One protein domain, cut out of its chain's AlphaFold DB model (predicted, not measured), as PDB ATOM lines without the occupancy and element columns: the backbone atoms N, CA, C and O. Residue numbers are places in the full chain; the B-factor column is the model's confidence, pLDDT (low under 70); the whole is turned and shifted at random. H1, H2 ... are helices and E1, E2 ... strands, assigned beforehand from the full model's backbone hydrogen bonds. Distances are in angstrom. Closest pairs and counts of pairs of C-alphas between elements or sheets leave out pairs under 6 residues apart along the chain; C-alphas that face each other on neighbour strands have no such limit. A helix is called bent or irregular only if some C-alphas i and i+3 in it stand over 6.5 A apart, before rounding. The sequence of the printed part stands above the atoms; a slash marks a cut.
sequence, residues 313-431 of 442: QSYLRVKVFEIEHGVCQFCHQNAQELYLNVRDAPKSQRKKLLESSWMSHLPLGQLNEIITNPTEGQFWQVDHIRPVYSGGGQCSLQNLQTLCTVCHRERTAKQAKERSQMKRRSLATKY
ATOM      1  N   GLN A 313     -34.430  26.557 -20.530       88.94
ATOM      2  CA  GLN A 313     -34.258  27.768 -21.335       88.94
ATOM      3  C   GLN A 313     -34.882  27.649 -22.732       88.94
ATOM      4  O   GLN A 313     -35.441  28.617 -23.242       88.94
ATOM      5  N   SER A 314     -34.805  26.474 -23.363       90.62
ATOM      6  CA  SER A 314     -35.395  26.252 -24.688       90.62
ATOM      7  C   SER A 314     -36.917  26.352 -24.640       90.62
ATOM      8  O   SER A 314     -37.507  27.046 -25.461       90.62
ATOM      9  N   TYR A 315     -37.549  25.711 -23.651       91.19
ATOM     10  CA  TYR A 315     -39.000  25.778 -23.476       91.19
ATOM     11  C   TYR A 315     -39.461  27.203 -23.155       91.19
ATOM     12  O   TYR A 315     -40.413  27.703 -23.748       91.19
ATOM     13  N   LEU A 316     -38.727  27.884 -22.273       91.06
ATOM     14  CA  LEU A 316     -38.958  29.281 -21.929       91.06
ATOM     15  C   LEU A 316     -38.901  30.193 -23.166       91.06
ATOM     16  O   LEU A 316     -39.806  31.004 -23.360       91.06
ATOM     17  N   ARG A 317     -37.901  30.028 -24.046       93.69
ATOM     18  CA  ARG A 317     -37.810  30.782 -25.311       93.69
ATOM     19  C   ARG A 317     -39.017  30.543 -26.215       93.69
ATOM     20  O   ARG A 317     -39.557  31.511 -26.736       93.69
ATOM     21  N   VAL A 318     -39.456  29.292 -26.365       93.62
ATOM     22  CA  VAL A 318     -40.639  28.951 -27.174       93.62
ATOM     23  C   VAL A 318     -41.891  29.624 -26.611       93.62
ATOM     24  O   VAL A 318     -42.617  30.274 -27.354       93.62
ATOM     25  N   LYS A 319     -42.114  29.555 -25.294       92.81
ATOM     26  CA  LYS A 319     -43.303  30.148 -24.663       92.81
ATOM     27  C   LYS A 319     -43.344  31.667 -24.708       92.81
ATOM     28  O   LYS A 319     -44.428  32.229 -24.828       92.81
ATOM     29  N   VAL A 320     -42.197  32.336 -24.626       93.56
ATOM     30  CA  VAL A 320     -42.136  33.790 -24.830       93.56
ATOM     31  C   VAL A 320     -42.363  34.135 -26.303       93.56
ATOM     32  O   VAL A 320     -43.121  35.052 -26.606       93.56
ATOM     33  N   PHE A 321     -41.789  33.361 -27.225       94.62
ATOM     34  CA  PHE A 321     -41.981  33.558 -28.661       94.62
ATOM     35  C   PHE A 321     -43.436  33.356 -29.113       94.62
ATOM     36  O   PHE A 321     -43.918  34.122 -29.939       94.62
ATOM     37  N   GLU A 322     -44.162  32.390 -28.540       93.00
ATOM     38  CA  GLU A 322     -45.604  32.191 -28.779       93.00
ATOM     39  C   GLU A 322     -46.449  33.439 -28.453       93.00
ATOM     40  O   GLU A 322     -47.581  33.537 -28.915       93.00
ATOM     41  N   ILE A 323     -45.935  34.361 -27.630       90.69
ATOM     42  CA  ILE A 323     -46.662  35.541 -27.138       90.69
ATOM     43  C   ILE A 323     -46.170  36.821 -27.808       90.69
ATOM     44  O   ILE A 323     -46.966  37.679 -28.169       90.69
ATOM     45  N   GLU A 324     -44.853  36.984 -27.912       93.88
ATOM     46  CA  GLU A 324     -44.225  38.236 -28.342       93.88
ATOM     47  C   GLU A 324     -43.624  38.144 -29.746       93.88
ATOM     48  O   GLU A 324     -43.147  39.146 -30.272       93.88
ATOM     49  N   HIS A 325     -43.614  36.951 -30.350       93.62
ATOM     50  CA  HIS A 325     -43.180  36.691 -31.728       93.62
ATOM     51  C   HIS A 325     -41.782  37.231 -32.081       93.62
ATOM     52  O   HIS A 325     -41.470  37.481 -33.242       93.62
ATOM     53  N   GLY A 326     -40.908  37.396 -31.081       93.94
ATOM     54  CA  GLY A 326     -39.563  37.939 -31.271       93.94
ATOM     55  C   GLY A 326     -39.511  39.464 -31.445       93.94
ATOM     56  O   GLY A 326     -38.505  39.989 -31.926       93.94
ATOM     57  N   VAL A 327     -40.564  40.184 -31.046       95.75
ATOM     58  CA  VAL A 327     -40.599  41.651 -31.001       95.75
ATOM     59  C   VAL A 327     -40.034  42.150 -29.673       95.75
ATOM     60  O   VAL A 327     -40.467  41.742 -28.593       95.75
ATOM     61  N   CYS A 328     -39.060  43.058 -29.742       95.25
ATOM     62  CA  CYS A 328     -38.440  43.646 -28.559       95.25
ATOM     63  C   CYS A 328     -39.458  44.467 -27.753       95.25
ATOM     64  O   CYS A 328     -40.007  45.435 -28.263       95.25
ATOM     65  N   GLN A 329     -39.649  44.160 -26.471       92.88
ATOM     66  CA  GLN A 329     -40.579  44.893 -25.599       92.88
ATOM     67  C   GLN A 329     -40.052  46.263 -25.134       92.88
ATOM     68  O   GLN A 329     -40.768  46.992 -24.456       92.88
ATOM     69  N   PHE A 330     -38.804  46.615 -25.475       92.25
ATOM     70  CA  PHE A 330     -38.209  47.916 -25.149       92.25
ATOM     71  C   PHE A 330     -38.185  48.878 -26.344       92.25
ATOM     72  O   PHE A 330     -38.593  50.022 -26.207       92.25
ATOM     73  N   CYS A 331     -37.708  48.427 -27.510       93.62
ATOM     74  CA  CYS A 331     -37.623  49.263 -28.717       93.62
ATOM     75  C   CYS A 331     -38.685  48.943 -29.779       93.62
ATOM     76  O   CYS A 331     -38.654  49.529 -30.855       93.62
ATOM     77  N   HIS A 332     -39.588  47.994 -29.511       93.12
ATOM     78  CA  HIS A 332     -40.703  47.576 -30.380       93.12
ATOM     79  C   HIS A 332     -40.323  47.031 -31.756       93.12
ATOM     80  O   HIS A 332     -41.184  46.769 -32.591       93.12
ATOM     81  N   GLN A 333     -39.039  46.789 -31.983       94.12
ATOM     82  CA  GLN A 333     -38.571  46.300 -33.258       94.12
ATOM     83  C   GLN A 333     -38.633  44.770 -33.353       94.12
ATOM     84  O   GLN A 333     -38.273  44.052 -32.412       94.12
ATOM     85  N   ASN A 334     -39.052  44.273 -34.518       96.00
ATOM     86  CA  ASN A 334     -39.143  42.852 -34.821       96.00
ATOM     87  C   ASN A 334     -37.758  42.254 -35.115       96.00
ATOM     88  O   ASN A 334     -37.187  42.438 -36.192       96.00
ATOM     89  N   ALA A 335     -37.196  41.551 -34.131       96.00
ATOM     90  CA  ALA A 335     -35.889  40.919 -34.255       96.00
ATOM     91  C   ALA A 335     -35.966  39.553 -34.953       96.00
ATOM     92  O   ALA A 335     -34.997  39.148 -35.594       96.00
ATOM     93  N   GLN A 336     -37.103  38.854 -34.858       96.06
ATOM     94  CA  GLN A 336     -37.307  37.589 -35.567       96.06
ATOM     95  C   GLN A 336     -37.379  37.803 -37.079       96.06
ATOM     96  O   GLN A 336     -36.776  37.048 -37.834       96.06
ATOM     97  N   GLU A 337     -38.080  38.838 -37.527       95.88
ATOM     98  CA  GLU A 337     -38.154  39.182 -38.947       95.88
ATOM     99  C   GLU A 337     -36.774  39.527 -39.515       95.88
ATOM    100  O   GLU A 337     -36.377  38.998 -40.551       95.88
ATOM    101  N   LEU A 338     -35.984  40.327 -38.788       95.38
ATOM    102  CA  LEU A 338     -34.609  40.614 -39.192       95.38
ATOM    103  C   LEU A 338     -33.748  39.340 -39.239       95.38
ATOM    104  O   LEU A 338     -32.950  39.182 -40.161       95.38
ATOM    105  N   TYR A 339     -33.932  38.413 -38.292       96.12
ATOM    106  CA  TYR A 339     -33.267  37.109 -38.327       96.12
ATOM    107  C   TYR A 339     -33.602  36.327 -39.602       96.12
ATOM    108  O   TYR A 339     -32.682  35.856 -40.270       96.12
ATOM    109  N   LEU A 340     -34.886  36.214 -39.959       95.88
ATOM    110  CA  LEU A 340     -35.323  35.511 -41.168       95.88
ATOM    111  C   LEU A 340     -34.724  36.159 -42.423       95.88
ATOM    112  O   LEU A 340     -34.100  35.470 -43.229       95.88
ATOM    113  N   ASN A 341     -34.785  37.491 -42.515       95.06
ATOM    114  CA  ASN A 341     -34.212  38.249 -43.626       95.06
ATOM    115  C   ASN A 341     -32.699  38.019 -43.772       95.06
ATOM    116  O   ASN A 341     -32.203  37.832 -44.879       95.06
ATOM    117  N   VAL A 342     -31.941  37.997 -42.670       94.00
ATOM    118  CA  VAL A 342     -30.483  37.770 -42.703       94.00
ATOM    119  C   VAL A 342     -30.136  36.302 -42.970       94.00
ATOM    120  O   VAL A 342     -29.164  36.021 -43.676       94.00
ATOM    121  N   ARG A 343     -30.908  35.359 -42.421       94.81
ATOM    122  CA  ARG A 343     -30.722  33.916 -42.633       94.81
ATOM    123  C   ARG A 343     -30.885  33.558 -44.105       94.81
ATOM    124  O   ARG A 343     -30.003  32.892 -44.653       94.81
ATOM    125  N   ASP A 344     -31.964  34.045 -44.711       94.25
ATOM    126  CA  ASP A 344     -32.366  33.710 -46.076       94.25
ATOM    127  C   ASP A 344     -31.593  34.533 -47.126       94.25
ATOM    128  O   ASP A 344     -31.495  34.136 -48.288       94.25
ATOM    129  N   ALA A 345     -30.955  35.639 -46.720       93.94
ATOM    130  CA  ALA A 345     -30.077  36.419 -47.584       93.94
ATOM    131  C   ALA A 345     -28.713  35.736 -47.855       93.94
ATOM    132  O   ALA A 345     -28.111  35.128 -46.955       93.94
ATOM    133  N   PRO A 346     -28.139  35.924 -49.063       93.56
ATOM    134  CA  PRO A 346     -26.771  35.520 -49.374       93.56
ATOM    135  C   PRO A 346     -25.743  36.174 -48.443       93.56
ATOM    136  O   PRO A 346     -25.856  37.351 -48.094       93.56
ATOM    137  N   LYS A 347     -24.668  35.446 -48.114       92.00
ATOM    138  CA  LYS A 347     -23.611  35.907 -47.190       92.00
ATOM    139  C   LYS A 347     -23.023  37.279 -47.554       92.00
ATOM    140  O   LYS A 347     -22.713  38.058 -46.659       92.00
ATOM    141  N   SER A 348     -22.908  37.593 -48.847       91.69
ATOM    142  CA  SER A 348     -22.412  38.885 -49.341       91.69
ATOM    143  C   SER A 348     -23.317  40.070 -48.980       91.69
ATOM    144  O   SER A 348     -22.824  41.175 -48.784       91.69
ATOM    145  N   GLN A 349     -24.628  39.848 -48.855       92.62
ATOM    146  CA  GLN A 349     -25.617  40.888 -48.562       92.62
ATOM    147  C   GLN A 349     -25.892  41.043 -47.060       92.62
ATOM    148  O   GLN A 349     -26.297  42.121 -46.625       92.62
ATOM    149  N   ARG A 350     -25.611  40.010 -46.249       93.12
ATOM    150  CA  ARG A 350     -25.847  40.020 -44.791       93.12
ATOM    151  C   ARG A 350     -25.202  41.209 -44.086       93.12
ATOM    152  O   ARG A 350     -25.834  41.816 -43.230       93.12
ATOM    153  N   LYS A 351     -23.974  41.573 -44.470       92.88
ATOM    154  CA  LYS A 351     -23.268  42.727 -43.894       92.88
ATOM    155  C   LYS A 351     -24.064  44.023 -44.083       92.88
ATOM    156  O   LYS A 351     -24.315  44.722 -43.109       92.88
ATOM    157  N   LYS A 352     -24.528  44.283 -45.309       93.44
ATOM    158  CA  LYS A 352     -25.311  45.479 -45.643       93.44
ATOM    159  C   LYS A 352     -26.630  45.529 -44.864       93.44
ATOM    160  O   LYS A 352     -26.975  46.584 -44.349       93.44
ATOM    161  N   LEU A 353     -27.330  44.395 -44.742       93.00
ATOM    162  CA  LEU A 353     -28.583  44.299 -43.979       93.00
ATOM    163  C   LEU A 353     -28.381  44.638 -42.495       93.00
ATOM    164  O   LEU A 353     -29.171  45.386 -41.919       93.00
ATOM    165  N   LEU A 354     -27.309  44.122 -41.886       92.31
ATOM    166  CA  LEU A 354     -26.985  44.394 -40.485       92.31
ATOM    167  C   LEU A 354     -26.581  45.857 -40.270       92.31
ATOM    168  O   LEU A 354     -27.065  46.473 -39.322       92.31
ATOM    169  N   GLU A 355     -25.760  46.420 -41.158       92.19
ATOM    170  CA  GLU A 355     -25.339  47.828 -41.118       92.19
ATOM    171  C   GLU A 355     -26.517  48.795 -41.278       92.19
ATOM    172  O   GLU A 355     -26.562  49.813 -40.594       92.19
ATOM    173  N   SER A 356     -27.501  48.461 -42.119       91.38
ATOM    174  CA  SER A 356     -28.724  49.260 -42.281       91.38
ATOM    175  C   SER A 356     -29.721  49.139 -41.123       91.38
ATOM    176  O   SER A 356     -30.747  49.810 -41.128       91.38
ATOM    177  N   SER A 357     -29.456  48.267 -40.148       92.31
ATOM    178  CA  SER A 357     -30.353  47.995 -39.025       92.31
ATOM    179  C   SER A 357     -29.797  48.532 -37.703       92.31
ATOM    180  O   SER A 357     -28.619  48.877 -37.580       92.31
ATOM    181  N   TRP A 358     -30.625  48.498 -36.658       92.19
ATOM    182  CA  TRP A 358     -30.210  48.794 -35.280       92.19
ATOM    183  C   TRP A 358     -29.135  47.829 -34.750       92.19
ATOM    184  O   TRP A 358     -28.492  48.123 -33.746       92.19
ATOM    185  N   MET A 359     -28.904  46.679 -35.399       90.56
ATOM    186  CA  MET A 359     -27.856  45.735 -34.994       90.56
ATOM    187  C   MET A 359     -26.438  46.239 -35.279       90.56
ATOM    188  O   MET A 359     -25.493  45.664 -34.744       90.56
ATOM    189  N   SER A 360     -26.273  47.318 -36.046       91.38
ATOM    190  CA  SER A 360     -24.978  47.980 -36.272       91.38
ATOM    191  C   SER A 360     -24.269  48.402 -34.975       91.38
ATOM    192  O   SER A 360     -23.043  48.475 -34.943       91.38
ATOM    193  N   HIS A 361     -25.011  48.594 -33.879       90.19
ATOM    194  CA  HIS A 361     -24.465  48.889 -32.549       90.19
ATOM    195  C   HIS A 361     -23.826  47.679 -31.837       90.19
ATOM    196  O   HIS A 361     -23.273  47.821 -30.742       90.19
ATOM    197  N   LEU A 362     -23.906  46.472 -32.407       91.94
ATOM    198  CA  LEU A 362     -23.246  45.291 -31.852       91.94
ATOM    199  C   LEU A 362     -21.733  45.308 -32.141       91.94
ATOM    200  O   LEU A 362     -21.293  45.852 -33.150       91.94
ATOM    201  N   PRO A 363     -20.904  44.666 -31.297       92.31
ATOM    202  CA  PRO A 363     -19.476  44.559 -31.561       92.31
ATOM    203  C   PRO A 363     -19.187  43.798 -32.848       92.31
ATOM    204  O   PRO A 363     -19.852  42.807 -33.163       92.31
ATOM    205  N   LEU A 364     -18.099  44.189 -33.509       90.94
ATOM    206  CA  LEU A 364     -17.647  43.602 -34.769       90.94
ATOM    207  C   LEU A 364     -17.506  42.073 -34.709       90.94
ATOM    208  O   LEU A 364     -17.889  41.393 -35.655       90.94
ATOM    209  N   GLY A 365     -17.019  41.521 -33.592       90.94
ATOM    210  CA  GLY A 365     -16.920  40.068 -33.408       90.94
ATOM    211  C   GLY A 365     -18.275  39.364 -33.524       90.94
ATOM    212  O   GLY A 365     -18.422  38.430 -34.306       90.94
ATOM    213  N   GLN A 366     -19.294  39.885 -32.835       91.00
ATOM    214  CA  GLN A 366     -20.650  39.334 -32.875       91.00
ATOM    215  C   GLN A 366     -21.293  39.518 -34.260       91.00
ATOM    216  O   GLN A 366     -21.973  38.619 -34.747       91.00
ATOM    217  N   LEU A 367     -21.049  40.651 -34.926       92.88
ATOM    218  CA  LEU A 367     -21.511  40.877 -36.299       92.88
ATOM    219  C   LEU A 367     -20.897  39.871 -37.284       92.88
ATOM    220  O   LEU A 367     -21.612  39.317 -38.118       92.88
ATOM    221  N   ASN A 368     -19.602  39.576 -37.162       93.25
ATOM    222  CA  ASN A 368     -18.916  38.596 -38.010       93.25
ATOM    223  C   ASN A 368     -19.460  37.170 -37.822       93.25
ATOM    224  O   ASN A 368     -19.606  36.425 -38.798       93.25
ATOM    225  N   GLU A 369     -19.802  36.798 -36.586       93.38
ATOM    226  CA  GLU A 369     -20.470  35.528 -36.290       93.38
ATOM    227  C   GLU A 369     -21.845  35.450 -36.961       93.38
ATOM    228  O   GLU A 369     -22.138  34.458 -37.628       93.38
ATOM    229  N   ILE A 370     -22.658  36.510 -36.856       93.56
ATOM    230  CA  ILE A 370     -23.991  36.575 -37.479       93.56
ATOM    231  C   ILE A 370     -23.892  36.483 -39.006       93.56
ATOM    232  O   ILE A 370     -24.659  35.760 -39.639       93.56
ATOM    233  N   ILE A 371     -22.931  37.183 -39.620       93.12
ATOM    234  CA  ILE A 371     -22.701  37.122 -41.073       93.12
ATOM    235  C   ILE A 371     -22.348  35.692 -41.498       93.12
ATOM    236  O   ILE A 371     -22.806  35.214 -42.542       93.12
ATOM    237  N   THR A 372     -21.538  34.997 -40.698       93.81
ATOM    238  CA  THR A 372     -21.080  33.638 -40.998       93.81
ATOM    239  C   THR A 372     -22.203  32.620 -40.846       93.81
ATOM    240  O   THR A 372     -22.476  31.885 -41.796       93.81
ATOM    241  N   ASN A 373     -22.870  32.600 -39.695       93.19
ATOM    242  CA  ASN A 373     -23.951  31.669 -39.406       93.19
ATOM    243  C   ASN A 373     -24.982  32.317 -38.462       93.19
ATOM    244  O   ASN A 373     -24.807  32.260 -37.243       93.19
ATOM    245  N   PRO A 374     -26.044  32.943 -39.003       94.00
ATOM    246  CA  PRO A 374     -27.035  33.630 -38.190       94.00
ATOM    247  C   PRO A 374     -27.865  32.620 -37.396       94.00
ATOM    248  O   PRO A 374     -28.430  31.674 -37.946       94.00
ATOM    249  N   THR A 375     -27.989  32.858 -36.096       94.50
ATOM    250  CA  THR A 375     -28.819  32.065 -35.180       94.50
ATOM    251  C   THR A 375     -29.800  32.969 -34.443       94.50
ATOM    252  O   THR A 375     -29.476  34.110 -34.127       94.50
ATOM    253  N   GLU A 376     -30.992  32.466 -34.114       93.56
ATOM    254  CA  GLU A 376     -32.060  33.256 -33.469       93.56
ATOM    255  C   GLU A 376     -31.596  33.983 -32.196       93.56
ATOM    256  O   GLU A 376     -31.947  35.138 -31.952       93.56
ATOM    257  N   GLY A 377     -30.753  33.326 -31.389       92.62
ATOM    258  CA  GLY A 377     -30.208  33.892 -30.152       92.62
ATOM    259  C   GLY A 377     -29.317  35.123 -30.362       92.62
ATOM    260  O   GLY A 377     -29.081  35.880 -29.422       92.62
ATOM    261  N   GLN A 378     -28.828  35.371 -31.575       94.38
ATOM    262  CA  GLN A 378     -28.041  36.568 -31.877       94.38
ATOM    263  C   GLN A 378     -28.905  37.801 -32.180       94.38
ATOM    264  O   GLN A 378     -28.386  38.919 -32.166       94.38
ATOM    265  N   PHE A 379     -30.209  37.625 -32.403       96.12
ATOM    266  CA  PHE A 379     -31.137  38.709 -32.733       96.12
ATOM    267  C   PHE A 379     -31.993  39.091 -31.531       96.12
ATOM    268  O   PHE A 379     -32.144  40.279 -31.235       96.12
ATOM    269  N   TRP A 380     -32.479  38.101 -30.780       96.31
ATOM    270  CA  TRP A 380     -33.270  38.339 -29.577       96.31
ATOM    271  C   TRP A 380     -33.005  37.330 -28.458       96.31
ATOM    272  O   TRP A 380     -32.662  36.158 -28.657       96.31
ATOM    273  N   GLN A 381     -33.185  37.816 -27.237       95.31
ATOM    274  CA  GLN A 381     -32.998  37.082 -25.997       95.31
ATOM    275  C   GLN A 381     -34.205  37.275 -25.090       95.31
ATOM    276  O   GLN A 381     -34.873  38.307 -25.136       95.31
ATOM    277  N   VAL A 382     -34.463  36.275 -24.250       94.75
ATOM    278  CA  VAL A 382     -35.432  36.417 -23.164       94.75
ATOM    279  C   VAL A 382     -34.709  36.952 -21.945       94.75
ATOM    280  O   VAL A 382     -33.693  36.395 -21.526       94.75
ATOM    281  N   ASP A 383     -35.257  38.010 -21.367       93.19
ATOM    282  CA  ASP A 383     -34.742  38.639 -20.165       93.19
ATOM    283  C   ASP A 383     -35.829  38.763 -19.094       93.19
ATOM    284  O   ASP A 383     -37.022  38.736 -19.386       93.19
ATOM    285  N   HIS A 384     -35.421  38.909 -17.837       91.00
ATOM    286  CA  HIS A 384     -36.346  39.004 -16.712       91.00
ATOM    287  C   HIS A 384     -36.801  40.453 -16.524       91.00
ATOM    288  O   HIS A 384     -35.957  41.346 -16.455       91.00
ATOM    289  N   ILE A 385     -38.098  40.731 -16.398       88.69
ATOM    290  CA  ILE A 385     -38.632  42.078 -16.126       88.69
ATOM    291  C   ILE A 385     -38.095  42.580 -14.776       88.69
ATOM    292  O   ILE A 385     -37.399  43.594 -14.726       88.69
ATOM    293  N   ARG A 386     -38.294  41.821 -13.697       86.94
ATOM    294  CA  ARG A 386     -37.559  41.955 -12.434       86.94
ATOM    295  C   ARG A 386     -36.280  41.123 -12.529       86.94
ATOM    296  O   ARG A 386     -36.377  39.907 -12.688       86.94
ATOM    297  N   PRO A 387     -35.082  41.717 -12.422       87.25
ATOM    298  CA  PRO A 387     -33.844  40.986 -12.649       87.25
ATOM    299  C   PRO A 387     -33.556  39.958 -11.550       87.25
ATOM    300  O   PRO A 387     -33.908  40.146 -10.383       87.25
ATOM    301  N   VAL A 388     -32.831  38.897 -11.912       88.75
ATOM    302  CA  VAL A 388     -32.527  37.755 -11.030       88.75
ATOM    303  C   VAL A 388     -31.870  38.180  -9.709       88.75
ATOM    304  O   VAL A 388     -32.310  37.750  -8.650       88.75
ATOM    305  N   TYR A 389     -30.880  39.084  -9.728       83.00
ATOM    306  CA  TYR A 389     -30.204  39.538  -8.495       83.00
ATOM    307  C   TYR A 389     -31.133  40.275  -7.519       83.00
ATOM    308  O   TYR A 389     -30.824  40.364  -6.337       83.00
ATOM    309  N   SER A 390     -32.260  40.798  -8.006       83.56
ATOM    310  CA  SER A 390     -33.279  41.462  -7.190       83.56
ATOM    311  C   SER A 390     -34.388  40.510  -6.732       83.56
ATOM    312  O   SER A 390     -35.411  40.969  -6.228       83.56
ATOM    313  N   GLY A 391     -34.224  39.197  -6.933       83.12
ATOM    314  CA  GLY A 391     -35.211  38.184  -6.565       83.12
ATOM    315  C   GLY A 391     -36.210  37.831  -7.672       83.12
ATOM    316  O   GLY A 391     -37.276  37.318  -7.359       83.12
ATOM    317  N   GLY A 392     -35.923  38.128  -8.941       81.50
ATOM    318  CA  GLY A 392     -36.816  37.806 -10.065       81.50
ATOM    319  C   GLY A 392     -36.518  36.495 -10.804       81.50
ATOM    320  O   GLY A 392     -37.057  36.277 -11.880       81.50
ATOM    321  N   GLY A 393     -35.626  35.653 -10.294       82.44
ATOM    322  CA  GLY A 393     -35.299  34.353 -10.881       82.44
ATOM    323  C   GLY A 393     -36.324  33.258 -10.556       82.44
ATOM    324  O   GLY A 393     -37.240  33.486  -9.768       82.44
ATOM    325  N   GLN A 394     -36.190  32.078 -11.184       83.00
ATOM    326  CA  GLN A 394     -37.129  30.945 -11.070       83.00
ATOM    327  C   GLN A 394     -38.598  31.387 -11.179       83.00
ATOM    328  O   GLN A 394     -39.469  30.881 -10.467       83.00
ATOM    329  N   CYS A 395     -38.859  32.355 -12.050       78.56
ATOM    330  CA  CYS A 395     -40.137  33.029 -12.153       78.56
ATOM    331  C   CYS A 395     -41.071  32.336 -13.151       78.56
ATOM    332  O   CYS A 395     -40.648  31.539 -13.990       78.56
ATOM    333  N   SER A 396     -42.356  32.667 -13.064       82.69
ATOM    334  CA  SER A 396     -43.329  32.324 -14.097       82.69
ATOM    335  C   SER A 396     -43.031  33.086 -15.396       82.69
ATOM    336  O   SER A 396     -42.240  34.036 -15.423       82.69
ATOM    337  N   LEU A 397     -43.721  32.700 -16.472       84.88
ATOM    338  CA  LEU A 397     -43.601  33.312 -17.802       84.88
ATOM    339  C   LEU A 397     -43.807  34.839 -17.799       84.88
ATOM    340  O   LEU A 397     -43.339  35.541 -18.683       84.88
ATOM    341  N   GLN A 398     -44.489  35.354 -16.782       82.44
ATOM    342  CA  GLN A 398     -44.964  36.730 -16.701       82.44
ATOM    343  C   GLN A 398     -43.876  37.719 -16.283       82.44
ATOM    344  O   GLN A 398     -43.972  38.899 -16.599       82.44
ATOM    345  N   ASN A 399     -42.817  37.244 -15.621       88.31
ATOM    346  CA  ASN A 399     -41.643  38.060 -15.321       88.31
ATOM    347  C   ASN A 399     -40.596  37.989 -16.447       88.31
ATOM    348  O   ASN A 399     -39.434  38.315 -16.223       88.31
ATOM    349  N   LEU A 400     -40.973  37.547 -17.645       90.62
ATOM    350  CA  LEU A 400     -40.086  37.421 -18.794       90.62
ATOM    351  C   LEU A 400     -40.537  38.347 -19.918       90.62
ATOM    352  O   LEU A 400     -41.723  38.634 -20.056       90.62
ATOM    353  N   GLN A 401     -39.576  38.807 -20.709       92.69
ATOM    354  CA  GLN A 401     -39.802  39.651 -21.877       92.69
ATOM    355  C   GLN A 401     -38.737  39.403 -22.945       92.69
ATOM    356  O   GLN A 401     -37.589  39.069 -22.638       92.69
ATOM    357  N   THR A 402     -39.104  39.618 -24.198       96.00
ATOM    358  CA  THR A 402     -38.216  39.594 -25.356       96.00
ATOM    359  C   THR A 402     -37.481  40.917 -25.462       96.00
ATOM    360  O   THR A 402     -38.092  41.984 -25.510       96.00
ATOM    361  N   LEU A 403     -36.158  40.858 -25.566       96.50
ATOM    362  CA  LEU A 403     -35.320  42.000 -25.907       96.50
ATOM    363  C   LEU A 403     -34.474  41.664 -27.131       96.50
ATOM    364  O   LEU A 403     -33.933  40.561 -27.235       96.50
ATOM    365  N   CYS A 404     -34.304  42.625 -28.039       96.38
ATOM    366  CA  CYS A 404     -33.276  42.496 -29.065       96.38
ATOM    367  C   CYS A 404     -31.888  42.479 -28.404       96.38
ATOM    368  O   CYS A 404     -31.702  42.965 -27.282       96.38
ATOM    369  N   THR A 405     -30.893  41.919 -29.084       95.69
ATOM    370  CA  THR A 405     -29.554  41.762 -28.500       95.69
ATOM    371  C   THR A 405     -28.878  43.080 -28.135       95.69
ATOM    372  O   THR A 405     -28.124  43.105 -27.164       95.69
ATOM    373  N   VAL A 406     -29.189  44.179 -28.824       95.56
ATOM    374  CA  VAL A 406     -28.696  45.524 -28.480       95.56
ATOM    375  C   VAL A 406     -29.254  45.971 -27.124       95.56
ATOM    376  O   VAL A 406     -28.488  46.143 -26.174       95.56
ATOM    377  N   CYS A 407     -30.583  46.030 -26.980       96.00
ATOM    378  CA  CYS A 407     -31.235  46.423 -25.726       96.00
ATOM    379  C   CYS A 407     -30.882  45.480 -24.565       96.00
ATOM    380  O   CYS A 407     -30.684  45.913 -23.430       96.00
ATOM    381  N   HIS A 408     -30.754  44.178 -24.836       96.12
ATOM    382  CA  HIS A 408     -30.339  43.204 -23.829       96.12
ATOM    383  C   HIS A 408     -28.919  43.480 -23.302       96.12
ATOM    384  O   HIS A 408     -28.665  43.358 -22.099       96.12
ATOM    385  N   ARG A 409     -27.984  43.884 -24.172       94.44
ATOM    386  CA  ARG A 409     -26.611  44.237 -23.774       94.44
ATOM    387  C   ARG A 409     -26.571  45.503 -22.930       94.44
ATOM    388  O   ARG A 409     -25.935  45.494 -21.878       94.44
ATOM    389  N   GLU A 410     -27.274  46.552 -23.347       94.69
ATOM    390  CA  GLU A 410     -27.395  47.799 -22.577       94.69
ATOM    391  C   GLU A 410     -27.951  47.527 -21.178       94.69
ATOM    392  O   GLU A 410     -27.390  47.956 -20.165       94.69
ATOM    393  N   ARG A 411     -29.014  46.721 -21.110       94.12
ATOM    394  CA  ARG A 411     -29.620  46.315 -19.849       94.12
ATOM    395  C   ARG A 411     -28.667  45.495 -18.986       94.12
ATOM    396  O   ARG A 411     -28.549  45.762 -17.790       94.12
ATOM    397  N   THR A 412     -27.944  44.548 -19.576       93.12
ATOM    398  CA  THR A 412     -26.939  43.743 -18.867       93.12
ATOM    399  C   THR A 412     -25.823  44.620 -18.291       93.12
ATOM    400  O   THR A 412     -25.440  44.441 -17.133       93.12
ATOM    401  N   ALA A 413     -25.341  45.605 -19.056       93.81
ATOM    402  CA  ALA A 413     -24.326  46.557 -18.612       93.81
ATOM    403  C   ALA A 413     -24.835  47.434 -17.455       93.81
ATOM    404  O   ALA A 413     -24.155  47.574 -16.433       93.81
ATOM    405  N   LYS A 414     -26.069  47.951 -17.557       93.31
ATOM    406  CA  LYS A 414     -26.720  48.711 -16.480       93.31
ATOM    407  C   LYS A 414     -26.839  47.880 -15.201       93.31
ATOM    408  O   LYS A 414     -26.399  48.314 -14.139       93.31
ATOM    409  N   GLN A 415     -27.340  46.650 -15.306       91.50
ATOM    410  CA  GLN A 415     -27.460  45.745 -14.162       91.50
ATOM    411  C   GLN A 415     -26.092  45.397 -13.551       91.50
ATOM    412  O   GLN A 415     -25.980  45.254 -12.336       91.50
ATOM    413  N   ALA A 416     -25.034  45.255 -14.357       91.75
ATOM    414  CA  ALA A 416     -23.682  45.025 -13.846       91.75
ATOM    415  C   ALA A 416     -23.178  46.208 -13.000       91.75
ATOM    416  O   ALA A 416     -22.622  45.994 -11.918       91.75
ATOM    417  N   LYS A 417     -23.444  47.443 -13.443       92.25
ATOM    418  CA  LYS A 417     -23.137  48.671 -12.693       92.25
ATOM    419  C   LYS A 417     -23.923  48.751 -11.381       92.25
ATOM    420  O   LYS A 417     -23.347  49.053 -10.341       92.25
ATOM    421  N   GLU A 418     -25.212  48.429 -11.399       90.56
ATOM    422  CA  GLU A 418     -26.047  48.422 -10.189       90.56
ATOM    423  C   GLU A 418     -25.573  47.372  -9.173       90.56
ATOM    424  O   GLU A 418     -25.442  47.668  -7.983       90.56
ATOM    425  N   ARG A 419     -25.219  46.162  -9.633       88.81
ATOM    426  CA  ARG A 419     -24.663  45.113  -8.763       88.81
ATOM    427  C   ARG A 419     -23.342  45.530  -8.126       88.81
ATOM    428  O   ARG A 419     -23.135  45.268  -6.941       88.81
ATOM    429  N   SER A 420     -22.443  46.170  -8.877       89.38
ATOM    430  CA  SER A 420     -21.160  46.623  -8.326       89.38
ATOM    431  C   SER A 420     -21.343  47.745  -7.299       89.38
ATOM    432  O   SER A 420     -20.691  47.741  -6.254       89.38
ATOM    433  N   GLN A 421     -22.282  48.667  -7.536       88.81
ATOM    434  CA  GLN A 421     -22.648  49.708  -6.574       88.81
ATOM    435  C   GLN A 421     -23.269  49.123  -5.301       88.81
ATOM    436  O   GLN A 421     -22.874  49.516  -4.204       88.81
ATOM    437  N   MET A 422     -24.187  48.161  -5.423       85.69
ATOM    438  CA  MET A 422     -24.809  47.500  -4.273       85.69
ATOM    439  C   MET A 422     -23.777  46.738  -3.433       85.69
ATOM    440  O   MET A 422     -23.766  46.885  -2.213       85.69
ATOM    441  N   LYS A 423     -22.850  46.005  -4.071       86.25
ATOM    442  CA  LYS A 423     -21.730  45.352  -3.372       86.25
ATOM    443  C   LYS A 423     -20.891  46.369  -2.598       86.25
ATOM    444  O   LYS A 423     -20.677  46.190  -1.403       86.25
ATOM    445  N   ARG A 424     -20.493  47.471  -3.238       85.25
ATOM    446  CA  ARG A 424     -19.700  48.536  -2.601       85.25
ATOM    447  C   ARG A 424     -20.415  49.170  -1.410       85.25
ATOM    448  O   ARG A 424     -19.804  49.334  -0.363       85.25
ATOM    449  N   ARG A 425     -21.711  49.474  -1.549       83.31
ATOM    450  CA  ARG A 425     -22.544  49.995  -0.454       83.31
ATOM    451  C   ARG A 425     -22.653  48.989   0.688       83.31
ATOM    452  O   ARG A 425     -22.454  49.370   1.828       83.31
ATOM    453  N   SER A 426     -22.881  47.709   0.390       82.38
ATOM    454  CA  SER A 426     -22.965  46.664   1.419       82.38
ATOM    455  C   SER A 426     -21.655  46.489   2.194       82.38
ATOM    456  O   SER A 426     -21.687  46.299   3.405       82.38
ATOM    457  N   LEU A 427     -20.503  46.604   1.521       77.88
ATOM    458  CA  LEU A 427     -19.193  46.592   2.170       77.88
ATOM    459  C   LEU A 427     -19.013  47.848   3.028       77.88
ATOM    460  O   LEU A 427     -18.656  47.734   4.192       77.88
ATOM    461  N   ALA A 428     -19.344  49.029   2.502       72.94
ATOM    462  CA  ALA A 428     -19.290  50.274   3.264       72.94
ATOM    463  C   ALA A 428     -20.183  50.236   4.517       72.94
ATOM    464  O   ALA A 428     -19.762  50.705   5.563       72.94
ATOM    465  N   THR A 429     -21.370  49.627   4.457       70.56
ATOM    466  CA  THR A 429     -22.218  49.410   5.640       70.56
ATOM    467  C   THR A 429     -21.599  48.397   6.605       70.56
ATOM    468  O   THR A 429     -21.590  48.642   7.801       70.56
ATOM    469  N   LYS A 430     -21.013  47.294   6.119       65.88
ATOM    470  CA  LYS A 430     -20.329  46.312   6.985       65.88
ATOM    471  C   LYS A 430     -19.121  46.899   7.725       65.88
ATOM    472  O   LYS A 430     -18.879  46.516   8.863       65.88
ATOM    473  N   TYR A 431     -18.378  47.813   7.098       62.56
ATOM    474  CA  TYR A 431     -17.186  48.439   7.685       62.56
ATOM    475  C   TYR A 431     -17.446  49.822   8.310       62.56
ATOM    476  O   TYR A 431     -16.592  50.338   9.022       62.56
TER     477      TYR A 431
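This is residues 313 to 431 of the 442 residues of the protein "HNH domain-containing protein" of Gallus gallus (UniProt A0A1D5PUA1). A two-strand hairpin, E1 and E2, has H1 over one face and the first turns of H6 on the other; a cluster of four short helices, H2 to H5, lies at one end, and H6 runs away from it as a long arm, residues 420 to 431 standing free. The 119 printed residues, mostly helix by class, hold six named helices and two antiparallel strands in the order H1 H2 H3 H4 H5 E1 E2 H6. The whole is loose, with a radius of gyration of the C-alphas of 16.7 A, and elongated, spanning 59 by 30 by 22 A.

H1, residues 313 to 324, is 16.1 A long and begins at C-alpha 313 (-34.258, 27.768, -21.335). H2 is residues 335 to 344, 14.3 A; H3, 347 to 355, 13.5 A, only just irregular, with C-alphas 348 and 351 6.7 A apart; H4, 358 to 361, 6.4 A; H5, 364 to 372, 12.2 A. E1, 380 to 384, is 13.2 A and E2, 400 to 404, 13.3 A. H6, 405 to 431, is 38.8 A and ends at C-alpha 431 (-17.186, 48.439, 7.685).

The closest C-alphas of H1 and E2, Glu 324 and Thr 402, are 6.8 A apart. H2 and H3 form a helical hairpin and only just touch, with 3 pairs of C-alphas within 8 A, closest Val 342 and Arg 350 at 5.6 A. H3 touches H5, closest C-alphas Arg 350 and Ile 371 at 5.7 A, at a steep tilt of 39 degrees, opposite ways. In the hairpin of E1 and E2, N 381 and O 403 are within hydrogen-bond range at 2.8 A. H6 touches H4 with residues 405 to 406 alone, closest C-alphas Met 359 and Val 406 at 6.6 A. H2, H5 and H6 have every O i to N i+4 pair within range, H1 7 of 8 and H3 3 of 5; H4 is too short for such a pair.

The C-alphas of Pro 346 and Tyr 431, the two farthest apart, are 59.3 A apart. The printed part has no cut; the link from E1 to E2, 15 residues, is long. Mean pLDDT of the printed part is 90.8, and residues 430 to 431 are under 70.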